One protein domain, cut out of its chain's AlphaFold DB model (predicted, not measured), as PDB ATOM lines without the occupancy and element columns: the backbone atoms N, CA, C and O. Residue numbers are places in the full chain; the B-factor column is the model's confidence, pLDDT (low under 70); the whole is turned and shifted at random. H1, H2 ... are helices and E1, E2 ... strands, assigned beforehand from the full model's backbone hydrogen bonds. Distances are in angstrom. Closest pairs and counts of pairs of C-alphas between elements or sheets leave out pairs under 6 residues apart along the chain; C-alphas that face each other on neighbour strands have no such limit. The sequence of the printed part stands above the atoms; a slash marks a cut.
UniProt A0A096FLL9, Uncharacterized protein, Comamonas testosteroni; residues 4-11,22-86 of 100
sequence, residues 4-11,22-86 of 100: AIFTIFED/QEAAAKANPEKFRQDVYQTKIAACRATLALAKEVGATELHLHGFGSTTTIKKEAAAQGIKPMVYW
ATOM      1  N   ALA A   4      33.040 -15.064  17.188       94.31
ATOM      2  CA  ALA A   4      34.245 -15.675  16.648       94.31
ATOM      3  C   ALA A   4      34.718 -16.754  17.624       94.31
ATOM      4  O   ALA A   4      35.003 -16.455  18.785       94.31
ATOM      5  N   ILE A   5      34.750 -18.008  17.169       94.62
ATOM      6  CA  ILE A   5      35.022 -19.177  18.010       94.62
ATOM      7  C   ILE A   5      36.270 -19.884  17.498       94.62
ATOM      8  O   ILE A   5      36.298 -20.368  16.366       94.62
ATOM      9  N   PHE A   6      37.291 -19.955  18.346       93.38
ATOM     10  CA  PHE A   6      38.586 -20.529  18.009       93.38
ATOM     11  C   PHE A   6      39.044 -21.541  19.051       93.38
ATOM     12  O   PHE A   6      38.798 -21.382  20.252       93.38
ATOM     13  N   THR A   7      39.800 -22.526  18.582       92.88
ATOM     14  CA  THR A   7      40.532 -23.471  19.421       92.88
ATOM     15  C   THR A   7      42.018 -23.168  19.329       92.88
ATOM     16  O   THR A   7      42.586 -23.167  18.241       92.88
ATOM     17  N   ILE A   8      42.643 -22.902  20.476       91.75
ATOM     18  CA  ILE A   8      44.083 -22.698  20.623       91.75
ATOM     19  C   ILE A   8      44.733 -24.037  20.964       91.75
ATOM     20  O   ILE A   8      44.391 -24.652  21.977       91.75
ATOM     21  N   PHE A   9      45.711 -24.436  20.162       91.19
ATOM     22  CA  PHE A   9      46.498 -25.646  20.339       91.19
ATOM     23  C   PHE A   9      47.879 -25.340  20.921       91.19
ATOM     24  O   PHE A   9      48.480 -24.310  20.613       91.19
ATOM     25  N   GLU A  10      48.374 -26.249  21.760       90.00
ATOM     26  CA  GLU A  10      49.788 -26.336  22.142       90.00
ATOM     27  C   GLU A  10      50.442 -27.498  21.394       90.00
ATOM     28  O   GLU A  10      49.891 -28.602  21.333       90.00
ATOM     29  N   ASP A  11      51.621 -27.245  20.840       87.56
ATOM     30  CA  ASP A  11      52.330 -28.172  19.973       87.56
ATOM     31  C   ASP A  11      53.848 -28.014  20.085       87.56
ATOM     32  O   ASP A  11      54.344 -27.006  20.587       87.56
ATOM     33  N   GLN A  22      36.884 -26.688  12.849       93.62
ATOM     34  CA  GLN A  22      38.031 -27.437  12.341       93.62
ATOM     35  C   GLN A  22      38.783 -28.174  13.452       93.62
ATOM     36  O   GLN A  22      39.724 -28.906  13.155       93.62
ATOM     37  N   GLU A  23      38.379 -28.033  14.719       91.12
ATOM     38  CA  GLU A  23      39.081 -28.603  15.872       91.12
ATOM     39  C   GLU A  23      39.344 -30.110  15.712       91.12
ATOM     40  O   GLU A  23      40.464 -30.571  15.933       91.12
ATOM     41  N   ALA A  24      38.332 -30.887  15.314       90.12
ATOM     42  CA  ALA A  24      38.467 -32.335  15.168       90.12
ATOM     43  C   ALA A  24      39.441 -32.718  14.039       90.12
ATOM     44  O   ALA A  24      40.287 -33.595  14.216       90.12
ATOM     45  N   ALA A  25      39.363 -32.028  12.898       91.75
ATOM     46  CA  ALA A  25      40.245 -32.265  11.758       91.75
ATOM     47  C   ALA A  25      41.694 -31.845  12.059       91.75
ATOM     48  O   ALA A  25      42.632 -32.573  11.730       91.75
ATOM     49  N   ALA A  26      41.861 -30.718  12.754       91.62
ATOM     50  CA  ALA A  26      43.139 -30.188  13.206       91.62
ATOM     51  C   ALA A  26      43.826 -31.108  14.225       91.62
ATOM     52  O   ALA A  26      45.042 -31.248  14.191       91.62
ATOM     53  N   LYS A  27      43.073 -31.803  15.087       88.50
ATOM     54  CA  LYS A  27      43.638 -32.846  15.964       88.50
ATOM     55  C   LYS A  27      44.125 -34.064  15.195       88.50
ATOM     56  O   LYS A  27      45.136 -34.649  15.567       88.50
ATOM     57  N   ALA A  28      43.396 -34.463  14.155       90.25
ATOM     58  CA  ALA A  28      43.728 -35.648  13.373       90.25
ATOM     59  C   ALA A  28      44.922 -35.430  12.428       90.25
ATOM     60  O   ALA A  28      45.659 -36.374  12.168       90.25
ATOM     61  N   ASN A  29      45.097 -34.214  11.893       91.88
ATOM     62  CA  ASN A  29      46.158 -33.873  10.932       91.88
ATOM     63  C   ASN A  29      46.762 -32.484  11.240       91.88
ATOM     64  O   ASN A  29      46.619 -31.563  10.428       91.88
ATOM     65  N   PRO A  30      47.383 -32.273  12.412       90.12
ATOM     66  CA  PRO A  30      47.811 -30.949  12.872       90.12
ATOM     67  C   PRO A  30      48.748 -30.233  11.894       90.12
ATOM     68  O   PRO A  30      48.647 -29.023  11.714       90.12
ATOM     69  N   GLU A  31      49.600 -30.967  11.184       90.19
ATOM     70  CA  GLU A  31      50.511 -30.442  10.165       90.19
ATOM     71  C   GLU A  31      49.810 -29.755   8.984       90.19
ATOM     72  O   GLU A  31      50.395 -28.870   8.369       90.19
ATOM     73  N   LYS A  32      48.554 -30.110   8.680       90.88
ATOM     74  CA  LYS A  32      47.780 -29.488   7.589       90.88
ATOM     75  C   LYS A  32      47.114 -28.176   7.995       90.88
ATOM     76  O   LYS A  32      46.776 -27.370   7.133       90.88
ATOM     77  N   PHE A  33      46.895 -27.981   9.294       92.38
ATOM     78  CA  PHE A  33      46.152 -26.843   9.840       92.38
ATOM     79  C   PHE A  33      47.052 -25.824  10.540       92.38
ATOM     80  O   PHE A  33      46.679 -24.661  10.684       92.38
ATOM     81  N   ARG A  34      48.247 -26.242  10.956       89.94
ATOM     82  CA  ARG A  34      49.243 -25.395  11.603       89.94
ATOM     83  C   ARG A  34      49.893 -24.446  10.584       89.94
ATOM     84  O   ARG A  34      50.982 -24.719  10.093       89.94
ATOM     85  N   GLN A  35      49.213 -23.341  10.277       84.94
ATOM     86  CA  GLN A  35      49.719 -22.285   9.387       84.94
ATOM     87  C   GLN A  35      50.564 -21.266  10.162       84.94
ATOM     88  O   GLN A  35      51.776 -21.201   9.975       84.94
ATOM     89  N   ASP A  36      49.945 -20.538  11.097       90.69
ATOM     90  CA  ASP A  36      50.627 -19.526  11.905       90.69
ATOM     91  C   ASP A  36      50.974 -20.066  13.294       90.69
ATOM     92  O   ASP A  36      50.097 -20.331  14.124       90.69
ATOM     93  N   VAL A  37      52.274 -20.215  13.553       93.12
ATOM     94  CA  VAL A  37      52.797 -20.681  14.841       93.12
ATOM     95  C   VAL A  37      53.355 -19.517  15.644       93.12
ATOM     96  O   VAL A  37      54.250 -18.789  15.220       93.12
ATOM     97  N   TYR A  38      52.866 -19.397  16.868       92.69
ATOM     98  CA  TYR A  38      53.206 -18.361  17.821       92.69
ATOM     99  C   TYR A  38      54.057 -18.933  18.952       92.69
ATOM    100  O   TYR A  38      53.740 -19.955  19.555       92.69
ATOM    101  N   GLN A  39      55.109 -18.207  19.325       90.12
ATOM    102  CA  GLN A  39      56.022 -18.598  20.409       90.12
ATOM    103  C   GLN A  39      55.375 -18.578  21.805       90.12
ATOM    104  O   GLN A  39      55.926 -19.114  22.765       90.12
ATOM    105  N   THR A  40      54.223 -17.918  21.954       88.69
ATOM    106  CA  THR A  40      53.495 -17.844  23.225       88.69
ATOM    107  C   THR A  40      51.999 -17.975  22.997       88.69
ATOM    108  O   THR A  40      51.464 -17.473  22.006       88.69
ATOM    109  N   LYS A  41      51.301 -18.570  23.969       87.44
ATOM    110  CA  LYS A  41      49.843 -18.707  23.927       87.44
ATOM    111  C   LYS A  41      49.138 -17.356  23.784       87.44
ATOM    112  O   LYS A  41      48.179 -17.235  23.031       87.44
ATOM    113  N   ILE A  42      49.619 -16.325  24.487       90.50
ATOM    114  CA  ILE A  42      49.003 -14.992  24.437       90.50
ATOM    115  C   ILE A  42      49.112 -14.357  23.047       90.50
ATOM    116  O   ILE A  42      48.186 -13.669  22.634       90.50
ATOM    117  N   ALA A  43      50.191 -14.620  22.303       92.00
ATOM    118  CA  ALA A  43      50.320 -14.143  20.930       92.00
ATOM    119  C   ALA A  43      49.287 -14.808  20.004       92.00
ATOM    120  O   ALA A  43      48.600 -14.094  19.276       92.00
ATOM    121  N   ALA A  44      49.069 -16.124  20.127       92.38
ATOM    122  CA  ALA A  44      47.994 -16.813  19.406       92.38
ATOM    123  C   ALA A  44      46.604 -16.252  19.772       92.38
ATOM    124  O   ALA A  44      45.787 -15.972  18.898       92.38
ATOM    125  N   CYS A  45      46.344 -15.992  21.059       92.38
ATOM    126  CA  CYS A  45      45.088 -15.373  21.493       92.38
ATOM    127  C   CYS A  45      44.898 -13.948  20.935       92.38
ATOM    128  O   CYS A  45      43.788 -13.575  20.556       92.38
ATOM    129  N   ARG A  46      45.958 -13.140  20.858       94.00
ATOM    130  CA  ARG A  46      45.889 -11.794  20.265       94.00
ATOM    131  C   ARG A  46      45.601 -11.840  18.770       94.00
ATOM    132  O   ARG A  46      44.801 -11.038  18.299       94.00
ATOM    133  N   ALA A  47      46.171 -12.805  18.053       94.94
ATOM    134  CA  ALA A  47      45.853 -13.024  16.647       94.94
ATOM    135  C   ALA A  47      44.373 -13.398  16.449       94.94
ATOM    136  O   ALA A  47      43.696 -12.791  15.624       94.94
ATOM    137  N   THR A  48      43.814 -14.286  17.281       93.88
ATOM    138  CA  THR A  48      42.367 -14.584  17.228       93.88
ATOM    139  C   THR A  48      41.486 -13.375  17.546       93.88
ATOM    140  O   THR A  48      40.415 -13.226  16.964       93.88
ATOM    141  N   LEU A  49      41.926 -12.484  18.443       94.69
ATOM    142  CA  LEU A  49      41.217 -11.241  18.750       94.69
ATOM    143  C   LEU A  49      41.251 -10.259  17.569       94.69
ATOM    144  O   LEU A  49      40.237  -9.624  17.288       94.69
ATOM    145  N   ALA A  50      42.381 -10.161  16.862       95.62
ATOM    146  CA  ALA A  50      42.487  -9.361  15.643       95.62
ATOM    147  C   ALA A  50      41.514  -9.868  14.568       95.62
ATOM    148  O   ALA A  50      40.704  -9.087  14.073       95.62
ATOM    149  N   LEU A  51      41.486 -11.183  14.317       94.75
ATOM    150  CA  LEU A  51      40.533 -11.795  13.384       94.75
ATOM    151  C   LEU A  51      39.078 -11.567  13.807       94.75
ATOM    152  O   LEU A  51      38.237 -11.218  12.984       94.75
ATOM    153  N   ALA A  52      38.768 -11.719  15.099       93.88
ATOM    154  CA  ALA A  52      37.433 -11.446  15.626       93.88
ATOM    155  C   ALA A  52      36.999  -9.996  15.356       93.88
ATOM    156  O   ALA A  52      35.854  -9.750  14.981       93.88
ATOM    157  N   LYS A  53      37.922  -9.041  15.496       94.44
ATOM    158  CA  LYS A  53      37.675  -7.630  15.198       94.44
ATOM    159  C   LYS A  53      37.477  -7.384  13.703       94.44
ATOM    160  O   LYS A  53      36.540  -6.680  13.340       94.44
ATOM    161  N   GLU A  54      38.308  -7.976  12.850       94.19
ATOM    162  CA  GLU A  54      38.197  -7.864  11.388       94.19
ATOM    163  C   GLU A  54      36.845  -8.362  10.878       94.19
ATOM    164  O   GLU A  54      36.217  -7.722  10.035       94.19
ATOM    165  N   VAL A  55      36.337  -9.460  11.445       92.75
ATOM    166  CA  VAL A  55      35.012  -9.972  11.085       92.75
ATOM    167  C   VAL A  55      33.871  -9.243  11.800       92.75
ATOM    168  O   VAL A  55      32.714  -9.572  11.553       92.75
ATOM    169  N   GLY A  56      34.134  -8.266  12.671       94.31
ATOM    170  CA  GLY A  56      33.101  -7.538  13.413       94.31
ATOM    171  C   GLY A  56      32.359  -8.399  14.441       94.31
ATOM    172  O   GLY A  56      31.146  -8.265  14.608       94.31
ATOM    173  N   ALA A  57      33.058  -9.334  15.088       95.06
ATOM    174  CA  ALA A  57      32.503 -10.134  16.170       95.06
ATOM    175  C   ALA A  57      32.306  -9.295  17.442       95.06
ATOM    176  O   ALA A  57      33.135  -8.467  17.806       95.06
ATOM    177  N   THR A  58      31.210  -9.556  18.144       95.31
ATOM    178  CA  THR A  58      30.880  -8.967  19.448       95.31
ATOM    179  C   THR A  58      31.305  -9.865  20.607       95.31
ATOM    180  O   THR A  58      31.405  -9.408  21.744       95.31
ATOM    181  N   GLU A  59      31.556 -11.147  20.335       95.19
ATOM    182  CA  GLU A  59      32.028 -12.122  21.318       95.19
ATOM    183  C   GLU A  59      33.220 -12.911  20.757       95.19
ATOM    184  O   GLU A  59      33.217 -13.317  19.593       95.19
ATOM    185  N   LEU A  60      34.227 -13.140  21.603       94.19
ATOM    186  CA  LEU A  60      35.409 -13.943  21.303       94.19
ATOM    187  C   LEU A  60      35.405 -15.184  22.191       94.19
ATOM    188  O   LEU A  60      35.598 -15.081  23.402       94.19
ATOM    189  N   HIS A  61      35.222 -16.347  21.583       92.81
ATOM    190  CA  HIS A  61      35.203 -17.638  22.253       92.81
ATOM    191  C   HIS A  61      36.534 -18.349  22.021       92.81
ATOM    192  O   HIS A  61      36.916 -18.614  20.884       92.81
ATOM    193  N   LEU A  62      37.246 -18.654  23.103       90.81
ATOM    194  CA  LEU A  62      38.552 -19.305  23.067       90.81
ATOM    195  C   LEU A  62      38.492 -20.629  23.813       90.81
ATOM    196  O   LEU A  62      38.288 -20.654  25.027       90.81
ATOM    197  N   HIS A  63      38.720 -21.714  23.088       89.94
ATOM    198  CA  HIS A  63      38.855 -23.061  23.622       89.94
ATOM    199  C   HIS A  63      40.343 -23.403  23.721       89.94
ATOM    200  O   HIS A  63      41.073 -23.254  22.749       89.94
ATOM    201  N   GLY A  64      40.830 -23.844  24.882       79.25
ATOM    202  CA  GLY A  64      42.201 -24.358  24.986       79.25
ATOM    203  C   GLY A  64      42.742 -24.493  26.407       79.25
ATOM    204  O   GLY A  64      42.111 -24.095  27.386       79.25
ATOM    205  N   PHE A  65      43.953 -25.037  26.526       66.75
ATOM    206  CA  PHE A  65      44.599 -25.344  27.806       66.75
ATOM    207  C   PHE A  65      45.165 -24.114  28.536       66.75
ATOM    208  O   PHE A  65      46.080 -23.467  28.032       66.75
ATOM    209  N   GLY A  66      44.694 -23.798  29.749       63.84
ATOM    210  CA  GLY A  66      45.359 -22.863  30.674       63.84
ATOM    211  C   GLY A  66      44.824 -21.420  30.707       63.84
ATOM    212  O   GLY A  66      44.048 -20.993  29.849       63.84
ATOM    213  N   SER A  67      45.289 -20.652  31.702       58.56
ATOM    214  CA  SER A  67      44.820 -19.296  32.030       58.56
ATOM    215  C   SER A  67      45.179 -18.268  30.963       58.56
ATOM    216  O   SER A  67      46.342 -17.920  30.786       58.56
ATOM    217  N   THR A  68      44.172 -17.736  30.276       65.12
ATOM    218  CA  THR A  68      44.292 -16.550  29.416       65.12
ATOM    219  C   THR A  68      43.552 -15.374  30.053       65.12
ATOM    220  O   THR A  68      42.687 -14.744  29.461       65.12
ATOM    221  N   THR A  69      43.843 -15.053  31.312       74.12
ATOM    222  CA  THR A  69      43.198 -13.912  31.989       74.12
ATOM    223  C   THR A  69      43.524 -12.570  31.327       74.12
ATOM    224  O   THR A  69      42.667 -11.689  31.292       74.12
ATOM    225  N   THR A  70      44.713 -12.426  30.735       83.94
ATOM    226  CA  THR A  70      45.131 -11.202  30.033       83.94
ATOM    227  C   THR A  70      44.291 -10.922  28.784       83.94
ATOM    228  O   THR A  70      43.831  -9.794  28.620       83.94
ATOM    229  N   ILE A  71      43.985 -11.935  27.955       89.56
ATOM    230  CA  ILE A  71      43.179 -11.710  26.737       89.56
ATOM    231  C   ILE A  71      41.755 -11.264  27.072       89.56
ATOM    232  O   ILE A  71      41.167 -10.494  26.323       89.56
ATOM    233  N   LYS A  72      41.208 -11.674  28.228       89.81
ATOM    234  CA  LYS A  72      39.888 -11.200  28.665       89.81
ATOM    235  C   LYS A  72      39.869  -9.680  28.837       89.81
ATOM    236  O   LYS A  72      38.929  -9.028  28.394       89.81
ATOM    237  N   LYS A  73      40.915  -9.114  29.452       90.69
ATOM    238  CA  LYS A  73      41.044  -7.660  29.631       90.69
ATOM    239  C   LYS A  73      41.217  -6.949  28.286       90.69
ATOM    240  O   LYS A  73      40.546  -5.954  28.043       90.69
ATOM    241  N   GLU A  74      42.074  -7.483  27.415       92.75
ATOM    242  CA  GLU A  74      42.346  -6.899  26.092       92.75
ATOM    243  C   GLU A  74      41.119  -6.921  25.167       92.75
ATOM    244  O   GLU A  74      40.862  -5.935  24.480       92.75
ATOM    245  N   ALA A  75      40.341  -8.008  25.170       92.31
ATOM    246  CA  ALA A  75      39.106  -8.116  24.395       92.31
ATOM    247  C   ALA A  75      38.031  -7.151  24.913       92.31
ATOM    248  O   ALA A  75      37.446  -6.402  24.130       92.31
ATOM    249  N   ALA A  76      37.830  -7.099  26.236       92.31
ATOM    250  CA  ALA A  76      36.857  -6.201  26.853       92.31
ATOM    251  C   ALA A  76      37.182  -4.721  26.585       92.31
ATOM    252  O   ALA A  76      36.279  -3.945  26.280       92.31
ATOM    253  N   ALA A  77      38.465  -4.338  26.619       93.81
ATOM    254  CA  ALA A  77      38.914  -2.987  26.269       93.81
ATOM    255  C   ALA A  77      38.621  -2.608  24.804       93.81
ATOM    256  O   ALA A  77      38.571  -1.427  24.470       93.81
ATOM    257  N   GLN A  78      38.408  -3.598  23.936       93.12
ATOM    258  CA  GLN A  78      38.056  -3.419  22.528       93.12
ATOM    259  C   GLN A  78      36.556  -3.617  22.257       93.12
ATOM    260  O   GLN A  78      36.151  -3.696  21.101       93.12
ATOM    261  N   GLY A  79      35.726  -3.707  23.302       93.00
ATOM    262  CA  GLY A  79      34.278  -3.897  23.173       93.00
ATOM    263  C   GLY A  79      33.855  -5.315  22.773       93.00
ATOM    264  O   GLY A  79      32.693  -5.527  22.438       93.00
ATOM    265  N   ILE A  80      34.769  -6.290  22.820       95.06
ATOM    266  CA  ILE A  80      34.497  -7.692  22.490       95.06
ATOM    267  C   ILE A  80      34.382  -8.493  23.785       95.06
ATOM    268  O   ILE A  80      35.300  -8.518  24.607       95.06
ATOM    269  N   LYS A  81      33.260  -9.188  23.976       94.06
ATOM    270  CA  LYS A  81      33.014  -9.991  25.177       94.06
ATOM    271  C   LYS A  81      33.812 -11.305  25.123       94.06
ATOM    272  O   LYS A  81      33.584 -12.108  24.220       94.06
ATOM    273  N   PRO A  82      34.725 -11.570  26.073       91.19
ATOM    274  CA  PRO A  82      35.542 -12.776  26.045       91.19
ATOM    275  C   PRO A  82      34.849 -13.956  26.740       91.19
ATOM    276  O   PRO A  82      34.464 -13.872  27.907       91.19
ATOM    277  N   MET A  83      34.796 -15.095  26.061       90.56
ATOM    278  CA  MET A  83      34.344 -16.382  26.582       90.56
ATOM    279  C   MET A  83      35.516 -17.364  26.516       90.56
ATOM    280  O   MET A  83      36.018 -17.664  25.439       90.56
ATOM    281  N   VAL A  84      36.006 -17.844  27.660       87.06
ATOM    282  CA  VAL A  84      37.177 -18.740  27.701       87.06
ATOM    283  C   VAL A  84      36.769 -20.084  28.277       87.06
ATOM    284  O   VAL A  84      36.336 -20.156  29.428       87.06
ATOM    285  N   TYR A  85      36.963 -21.129  27.484       85.44
ATOM    286  CA  TYR A  85      36.629 -22.512  27.790       85.44
ATOM    287  C   TYR A  85      37.911 -23.311  27.999       85.44
ATOM    288  O   TYR A  85      38.898 -23.125  27.285       85.44
ATOM    289  N   TRP A  86      37.885 -24.225  28.970       72.12
ATOM    290  CA  TRP A  86      39.066 -24.956  29.436       72.12
ATOM    291  C   TRP A  86      38.994 -26.467  29.144       72.12
ATOM    292  O   TRP A  86      39.023 -27.271  30.077       72.12
TER     293      TRP A  86
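This is residues 4 to 11 and 22 to 86 of the 100 residues of an uncharacterized protein of Comamonas testosteroni (UniProt A0A096FLL9). A small slab of three parallel strands has two helices, H3 and H4, packed side by side over one face. Two short helices, H1 and H2, gather at one end of the domain by the edge strand E1, and H1 only grazes the sheet. The printed part has 73 residues, with four named helices and three named strands in the order E1, H1, H2, H3, E2, H4, E3; the sheet runs E1, E2, E3, all parallel, and the class is mixed, helices and strands. The whole is compact, with a radius of gyration of the C-alphas of 12.0 A, and the C-alphas span 35 by 24 by 20 A along their three main axes.

In the sheet, the inner strand E2, residues 59 to 63, has E1, residues 4 to 11, and E3, residues 81 to 85, as its neighbours, and these two are the edge strands. E1 and E2 are parallel, with 27 degrees between their directions; N 6 and O 61 are within hydrogen-bond range at 2.9 A, and so are N 61 and O 4 at 2.8 A. E2 and E3 are parallel, with 15 degrees between their directions; N 62 and O 83 are within hydrogen-bond range at 2.8 A. H3, residues 41 to 54, is on the sheet at a height of 8.4 A and lies over E1 and E2. On the local plane its line and that of E2 stand at 32 degrees, only just slantwise to the strands. The closest C-alphas of H3 and E1 are those of Ala 52 and Ala 4, 5.4 A apart. H4, residues 69 to 77, is on the same face at a height of 8.1 A, over E3, and runs along the strands, at 13 degrees to E3 on the local plane. The closest C-alphas of H4 and E3 are those of Lys 72 and Pro 82, 5.3 A apart. H3 and H4 touch, at a shallow tilt of 21 degrees, the same way; their closest C-alphas are those of Cys 45 and Ile 71, 6.7 A apart. E2, H4 and E3 form a strand-helix-strand unit, two parallel neighbour strands with a helix between them in the chain, and its crossover is right-handed. With H3 and H4 on one face, the sheet makes two layers, one of strands and one of helices. H1, residues 22 to 28, only grazes the sheet with its residues 22 to 27; its closest C-alpha to E1 is that of Glu 23, 6.4 A from that of Thr 7. H2, residues 30 to 33, is not on the sheet. H1 and H2 are close but not clearly touching, the closest C-alphas being those of Ala 26 and Phe 33, 5.6 A apart. H2 and H3 are apart, and so are H1 and H3. In H1 and H3 every O i to N i+4 pair is within hydrogen-bond range; in H4 4 of 5 are, and H2 is too short for such a pair.

E1 begins at C-alpha 4, at (34.245, -15.675, 16.648), and measures 22.2 A to C-alpha 11. E2, residues 59 to 63, measures 13.1 A and E3, residues 81 to 85, 13.3 A; E3 ends at C-alpha 85, at (36.629, -22.512, 27.790). H3, residues 41 to 54, is the longest helix, 20.3 A from C-alpha 41, at (49.843, -18.707, 23.927), to C-alpha 54. H4, residues 69 to 77, measures 13.1 A, H1, residues 22 to 28, 10.0 A, and H2, residues 30 to 33, 5.4 A.

The two C-alphas farthest apart are those of Ala 28 and Ala 77, 35.4 A. Residues 12 to 21 are cut out, and C-alphas 11 and 22 are 16.2 A apart across the cut. Of the links that are printed whole, H2 to H3 is short, the others are tight, and no link is long. The mean pLDDT of the printed part is 89.6, and residues 65 to 68 are under 70.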